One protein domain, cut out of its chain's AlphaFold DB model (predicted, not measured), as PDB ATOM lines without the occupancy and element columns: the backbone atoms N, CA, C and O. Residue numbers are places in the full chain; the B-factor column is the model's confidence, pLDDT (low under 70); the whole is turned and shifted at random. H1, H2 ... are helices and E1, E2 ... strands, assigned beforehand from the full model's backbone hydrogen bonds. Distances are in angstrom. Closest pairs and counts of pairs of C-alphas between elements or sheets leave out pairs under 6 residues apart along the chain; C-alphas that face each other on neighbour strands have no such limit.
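Overview. This is residues 71 to 124 of the 149 residues of an uncharacterized protein of Gongylonema pulchrum (UniProt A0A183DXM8). With little regular structure, this is a long thin hairpin: strands E1 and E2 pair side by side, and from one end of the pair a long loop reaches out to a tip, residues 94 to 103, that sticks out free. The short helix H1 follows at the opposite end. The 54 printed residues hold E1, E2, H1 in chain order, class mixed with under half in named elements; the sheet E1 - E2 is antiparallel. The whole is extended, a rod of 55 by 19 by 15 A, with a radius of gyration of the C-alphas of 17.4 A.

Along the chain. E1, residues 79 to 83, starts at C-alpha 79 (279.445, 193.763, 247.571) and measures 13.2 A. E2, residues 111 to 115, also measures 13.2 A. H1, residues 117 to 120, ends at C-alpha 120 (281.656, 202.766, 251.337).

Arrangement. The hairpin E1 and E2 is antiparallel at 143 degrees, with N 80 and O 114 within hydrogen-bond range at 2.8 A. Residues 89 to 90 pair antiparallel with residues 107 to 108. The closest C-alphas of E1 and H1, Ile 79 and Ala 119, are 7.7 A apart. H1 is too short for an O i to N i+4 pair; its 1 O i to N i+3 pair is not within range.

Size, cuts and confidence. Gly 98 and Ala 124 have the C-alphas farthest apart, 55.2 A. The printed part has no cut; E1 to E2 is a long link of 27 residues. pLDDT is under 70 at residues 74, 94 to 104 and 117 to 124.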
ATOM      1  N   PRO A  71     274.193 192.165 260.851       78.00
ATOM      2  CA  PRO A  71     274.737 191.078 260.052       78.00
ATOM      3  C   PRO A  71     275.469 191.642 258.833       78.00
ATOM      4  O   PRO A  71     275.007 192.592 258.196       78.00
ATOM      5  N   LEU A  72     276.600 191.029 258.483       73.00
ATOM      6  CA  LEU A  72     277.305 191.379 257.257       73.00
ATOM      7  C   LEU A  72     276.409 191.046 256.057       73.00
ATOM      8  O   LEU A  72     275.914 189.917 255.954       73.00
ATOM      9  N   PRO A  73     276.188 192.000 255.141       70.31
ATOM     10  CA  PRO A  73     275.416 191.717 253.954       70.31
ATOM     11  C   PRO A  73     276.259 190.792 253.070       70.31
ATOM     12  O   PRO A  73     277.400 191.083 252.720       70.31
ATOM     13  N   TRP A  74     275.701 189.627 252.765       69.62
ATOM     14  CA  TRP A  74     276.358 188.577 251.988       69.62
ATOM     15  C   TRP A  74     275.932 188.611 250.522       69.62
ATOM     16  O   TRP A  74     276.475 187.865 249.727       69.62
ATOM     17  N   ARG A  75     274.961 189.453 250.154       72.88
ATOM     18  CA  ARG A  75     274.503 189.716 248.783       72.88
ATOM     19  C   ARG A  75     273.981 191.146 248.710       72.88
ATOM     20  O   ARG A  75     273.447 191.645 249.698       72.88
ATOM     21  N   GLY A  76     274.113 191.793 247.558       71.06
ATOM     22  CA  GLY A  76     273.583 193.140 247.348       71.06
ATOM     23  C   GLY A  76     274.416 193.964 246.378       71.06
ATOM     24  O   GLY A  76     275.561 193.627 246.071       71.06
ATOM     25  N   ASN A  77     273.824 195.056 245.894       72.62
ATOM     26  CA  ASN A  77     274.536 196.004 245.051       72.62
ATOM     27  C   ASN A  77     275.635 196.674 245.891       72.62
ATOM     28  O   ASN A  77     275.348 197.276 246.923       72.62
ATOM     29  N   GLY A  78     276.891 196.520 245.477       76.44
ATOM     30  CA  GLY A  78     278.037 197.082 246.187       76.44
ATOM     31  C   GLY A  78     278.829 196.115 247.073       76.44
ATOM     32  O   GLY A  78     279.717 196.580 247.788       76.44
ATOM     33  N   ILE A  79     278.572 194.806 247.006       83.88
ATOM     34  CA  ILE A  79     279.445 193.763 247.571       83.88
ATOM     35  C   ILE A  79     280.176 193.061 246.430       83.88
ATOM     36  O   ILE A  79     279.553 192.594 245.479       83.88
ATOM     37  N   VAL A  80     281.501 192.989 246.529       86.81
ATOM     38  CA  VAL A  80     282.376 192.301 245.576       86.81
ATOM     39  C   VAL A  80     283.029 191.133 246.291       86.81
ATOM     40  O   VAL A  80     283.544 191.290 247.394       86.81
ATOM     41  N   TYR A  81     283.023 189.962 245.667       88.19
ATOM     42  CA  TYR A  81     283.753 188.814 246.185       88.19
ATOM     43  C   TYR A  81     285.201 188.874 245.723       88.19
ATOM     44  O   TYR A  81     285.471 189.034 244.533       88.19
ATOM     45  N   GLN A  82     286.127 188.755 246.669       88.56
ATOM     46  CA  GLN A  82     287.555 188.706 246.387       88.56
ATOM     47  C   GLN A  82     288.119 187.333 246.755       88.56
ATOM     48  O   GLN A  82     287.683 186.743 247.750       88.56
ATOM     49  N   PRO A  83     289.061 186.802 245.955       90.44
ATOM     50  CA  PRO A  83     289.729 185.554 246.277       90.44
ATOM     51  C   PRO A  83     290.547 185.712 247.557       90.44
ATOM     52  O   PRO A  83     291.142 186.761 247.810       90.44
ATOM     53  N   PHE A  84     290.588 184.653 248.357       88.25
ATOM     54  CA  PHE A  84     291.410 184.580 249.553       88.25
ATOM     55  C   PHE A  84     292.883 184.837 249.213       88.25
ATOM     56  O   PHE A  84     293.391 184.337 248.211       88.25
ATOM     57  N   VAL A  85     293.585 185.589 250.068       85.06
ATOM     58  CA  VAL A  85     294.995 185.970 249.847       85.06
ATOM     59  C   VAL A  85     295.903 184.742 249.709       85.06
ATOM     60  O   VAL A  85     296.885 184.775 248.977       85.06
ATOM     61  N   GLY A  86     295.545 183.637 250.369       86.25
ATOM     62  CA  GLY A  86     296.239 182.352 250.253       86.25
ATOM     63  C   GLY A  86     295.990 181.585 248.947       86.25
ATOM     64  O   GLY A  86     296.525 180.491 248.796       86.25
ATOM     65  N   GLY A  87     295.193 182.120 248.019       87.69
ATOM     66  CA  GLY A  87     294.947 181.522 246.709       87.69
ATOM     67  C   GLY A  87     294.156 180.213 246.758       87.69
ATOM     68  O   GLY A  87     293.400 179.950 247.696       87.69
ATOM     69  N   ALA A  88     294.311 179.410 245.707       88.88
ATOM     70  CA  ALA A  88     293.662 178.113 245.591       88.88
ATOM     71  C   ALA A  88     294.242 177.123 246.613       88.88
ATOM     72  O   ALA A  88     295.456 177.021 246.778       88.88
ATOM     73  N   GLN A  89     293.367 176.401 247.301       86.69
ATOM     74  CA  GLN A  89     293.692 175.408 248.317       86.69
ATOM     75  C   GLN A  89     293.250 174.024 247.811       86.69
ATOM     76  O   GLN A  89     292.141 173.915 247.276       86.69
ATOM     77  N   PRO A  90     294.066 172.970 247.975       85.75
ATOM     78  CA  PRO A  90     293.668 171.620 247.593       85.75
ATOM     79  C   PRO A  90     292.568 171.115 248.527       85.75
ATOM     80  O   PRO A  90     292.694 171.230 249.750       85.75
ATOM     81  N   ILE A  91     291.503 170.536 247.971       80.31
ATOM     82  CA  ILE A  91     290.515 169.810 248.775       80.31
ATOM     83  C   ILE A  91     290.862 168.322 248.720       80.31
ATOM     84  O   ILE A  91     290.833 167.736 247.640       80.31
ATOM     85  N   PRO A  92     291.194 167.688 249.860       71.69
ATOM     86  CA  PRO A  92     291.418 166.254 249.887       71.69
ATOM     87  C   PRO A  92     290.087 165.521 249.671       71.69
ATOM     88  O   PRO A  92     289.219 165.519 250.548       71.69
ATOM     89  N   GLU A  93     289.928 164.893 248.508       71.81
ATOM     90  CA  GLU A  93     288.781 164.032 248.214       71.81
ATOM     91  C   GLU A  93     288.890 162.754 249.059       71.81
ATOM     92  O   GLU A  93     289.769 161.910 248.877       71.81
ATOM     93  N   SER A  94     288.061 162.675 250.105       63.03
ATOM     94  CA  SER A  94     288.187 161.658 251.161       63.03
ATOM     95  C   SER A  94     287.846 160.237 250.690       63.03
ATOM     96  O   SER A  94     288.215 159.269 251.355       63.03
ATOM     97  N   ASP A  95     287.167 160.089 249.555       67.00
ATOM     98  CA  ASP A  95     286.788 158.807 248.956       67.00
ATOM     99  C   ASP A  95     287.832 158.238 247.975       67.00
ATOM    100  O   ASP A  95     287.747 157.063 247.611       67.00
ATOM    101  N   GLU A  96     288.874 159.001 247.624       60.22
ATOM    102  CA  GLU A  96     289.973 158.563 246.746       60.22
ATOM    103  C   GLU A  96     291.301 158.314 247.479       60.22
ATOM    104  O   GLU A  96     292.377 158.313 246.871       60.22
ATOM    105  N   SER A  97     291.248 158.034 248.786       58.59
ATOM    106  CA  SER A  97     292.432 157.663 249.573       58.59
ATOM    107  C   SER A  97     293.096 156.380 249.034       58.59
ATOM    108  O   SER A  97     292.733 155.257 249.372       58.59
ATOM    109  N   GLY A  98     294.079 156.546 248.144       57.56
ATOM    110  CA  GLY A  98     294.845 155.452 247.534       57.56
ATOM    111  C   GLY A  98     294.809 155.388 246.005       57.56
ATOM    112  O   GLY A  98     295.482 154.528 245.436       57.56
ATOM    113  N   LYS A  99     294.084 156.283 245.322       65.19
ATOM    114  CA  LYS A  99     294.172 156.416 243.861       65.19
ATOM    115  C   LYS A  99     295.125 157.551 243.497       65.19
ATOM    116  O   LYS A  99     295.010 158.661 244.000       65.19
ATOM    117  N   PHE A 100     296.079 157.270 242.610       57.00
ATOM    118  CA  PHE A 100     296.858 158.319 241.957       57.00
ATOM    119  C   PHE A 100     295.926 159.081 241.012       57.00
ATOM    120  O   PHE A 100     295.592 158.579 239.938       57.00
ATOM    121  N   ILE A 101     295.501 160.275 241.417       64.50
ATOM    122  CA  ILE A 101     294.783 161.189 240.531       64.50
ATOM    123  C   ILE A 101     295.797 161.691 239.496       64.50
ATOM    124  O   ILE A 101     296.764 162.373 239.831       64.50
ATOM    125  N   TYR A 102     295.621 161.300 238.233       52.16
ATOM    126  CA  TYR A 102     296.393 161.847 237.117       52.16
ATOM    127  C   TYR A 102     295.887 163.271 236.830       52.16
ATOM    128  O   TYR A 102     294.904 163.454 236.116       52.16
ATOM    129  N   GLY A 103     296.543 164.271 237.421       64.44
ATOM    130  CA  GLY A 103     296.215 165.695 237.291       64.44
ATOM    131  C   GLY A 103     296.643 166.494 238.526       64.44
ATOM    132  O   GLY A 103     296.922 165.914 239.572       64.44
ATOM    133  N   ASP A 104     296.709 167.821 238.404       64.00
ATOM    134  CA  ASP A 104     296.732 168.713 239.571       64.00
ATOM    135  C   ASP A 104     295.322 168.627 240.182       64.00
ATOM    136  O   ASP A 104     294.355 168.910 239.477       64.00
ATOM    137  N   GLY A 105     295.180 168.072 241.391       74.25
ATOM    138  CA  GLY A 105     293.888 167.680 241.982       74.25
ATOM    139  C   GLY A 105     292.860 168.818 242.105       74.25
ATOM    140  O   GLY A 105     293.092 169.944 241.675       74.25
ATOM    141  N   PHE A 106     291.693 168.559 242.710       80.56
ATOM    142  CA  PHE A 106     290.690 169.618 242.869       80.56
ATOM    143  C   PHE A 106     291.215 170.757 243.759       80.56
ATOM    144  O   PHE A 106     291.453 170.594 244.961       80.56
ATOM    145  N   MET A 107     291.359 171.933 243.152       84.00
ATOM    146  CA  MET A 107     291.789 173.162 243.807       84.00
ATOM    147  C   MET A 107     290.601 174.110 243.949       84.00
ATOM    148  O   MET A 107     289.950 174.471 242.967       84.00
ATOM    149  N   PHE A 108     290.340 174.563 245.170       86.38
ATOM    150  CA  PHE A 108     289.293 175.533 245.466       86.38
ATOM    151  C   PHE A 108     289.899 176.842 245.949       86.38
ATOM    152  O   PHE A 108     290.665 176.853 246.905       86.38
ATOM    153  N   THR A 109     289.515 177.961 245.338       90.75
ATOM    154  CA  THR A 109     289.887 179.298 245.819       90.75
ATOM    155  C   THR A 109     288.741 179.870 246.647       90.75
ATOM    156  O   THR A 109     287.733 180.282 246.061       90.75
ATOM    157  N   PRO A 110     288.857 179.937 247.988       89.38
ATOM    158  CA  PRO A 110     287.827 180.550 248.814       89.38
ATOM    159  C   PRO A 110     287.643 182.018 248.432       89.38
ATOM    160  O   PRO A 110     288.608 182.703 248.092       89.38
ATOM    161  N   GLN A 111     286.411 182.515 248.507       89.44
ATOM    162  CA  GLN A 111     286.093 183.916 248.243       89.44
ATOM    163  C   GLN A 111     285.419 184.551 249.458       89.44
ATOM    164  O   GLN A 111     284.610 183.909 250.127       89.44
ATOM    165  N   TYR A 112     285.727 185.819 249.728       85.88
ATOM    166  CA  TYR A 112     285.128 186.590 250.818       85.88
ATOM    167  C   TYR A 112     284.499 187.886 250.300       85.88
ATOM    168  O   TYR A 112     284.938 188.462 249.307       85.88
ATOM    169  N   CYS A 113     283.435 188.325 250.970       86.31
ATOM    170  CA  CYS A 113     282.721 189.553 250.631       86.31
ATOM    171  C   CYS A 113     283.547 190.782 251.029       86.31
ATOM    172  O   CYS A 113     284.019 190.875 252.162       86.31
ATOM    173  N   VAL A 114     283.650 191.754 250.127       84.19
ATOM    174  CA  VAL A 114     284.286 193.055 250.352       84.19
ATOM    175  C   VAL A 114     283.328 194.153 249.911       84.19
ATOM    176  O   VAL A 114     282.690 194.054 248.864       84.19
ATOM    177  N   ALA A 115     283.214 195.216 250.705       80.25
ATOM    178  CA  ALA A 115     282.455 196.392 250.300       80.25
ATOM    179  C   ALA A 115     283.144 197.060 249.100       80.25
ATOM    180  O   ALA A 115     284.327 197.395 249.152       80.25
ATOM    181  N   SER A 116     282.409 197.262 248.010       79.56
ATOM    182  CA  SER A 116     282.898 198.037 246.870       79.56
ATOM    183  C   SER A 116     283.179 199.479 247.304       79.56
ATOM    184  O   SER A 116     282.433 200.053 248.098       79.56
ATOM    185  N   SER A 117     284.220 200.099 246.746       64.81
ATOM    186  CA  SER A 117     284.589 201.490 247.051       64.81
ATOM    187  C   SER A 117     283.440 202.493 246.838       64.81
ATOM    188  O   SER A 117     283.435 203.541 247.474       64.81
ATOM    189  N   ALA A 118     282.464 202.180 245.978       59.59
ATOM    190  CA  ALA A 118     281.265 202.996 245.771       59.59
ATOM    191  C   ALA A 118     280.236 202.836 246.908       59.59
ATOM    192  O   ALA A 118     279.575 203.802 247.274       59.59
ATOM    193  N   ALA A 119     280.138 201.649 247.513       56.22
ATOM    194  CA  ALA A 119     279.241 201.382 248.637       56.22
ATOM    195  C   ALA A 119     279.719 202.037 249.942       56.22
ATOM    196  O   ALA A 119     278.886 202.514 250.711       56.22
ATOM    197  N   VAL A 120     281.041 202.132 250.151       53.66
ATOM    198  CA  VAL A 120     281.656 202.766 251.337       53.66
ATOM    199  C   VAL A 120     281.291 204.254 251.453       53.66
ATOM    200  O   VAL A 120     281.174 204.774 252.559       53.66
ATOM    201  N   ALA A 121     281.030 204.933 250.330       46.97
ATOM    202  CA  ALA A 121     280.578 206.327 250.325       46.97
ATOM    203  C   ALA A 121     279.105 206.497 250.756       46.97
ATOM    204  O   ALA A 121     278.710 207.581 251.180       46.97
ATOM    205  N   THR A 122     278.295 205.436 250.689       44.78
ATOM    206  CA  THR A 122     276.846 205.474 250.980       44.78
ATOM    207  C   THR A 122     276.492 205.033 252.399       44.78
ATOM    208  O   THR A 122     275.412 205.365 252.887       44.78
ATOM    209  N   THR A 123     277.378 204.323 253.100       47.81
ATOM    210  CA  THR A 123     277.153 203.916 254.502       47.81
ATOM    211  C   THR A 123     277.402 205.034 255.514       47.81
ATOM    212  O   THR A 123     277.022 204.891 256.671       47.81
ATOM    213  N   ALA A 124     277.954 206.174 255.090       43.72
ATOM    214  CA  ALA A 124     277.989 207.387 255.909       43.72
ATOM    215  C   ALA A 124     276.639 208.146 255.929       43.72
ATOM    216  O   ALA A 124     276.501 209.117 256.669       43.72
TER     217      ALA A 124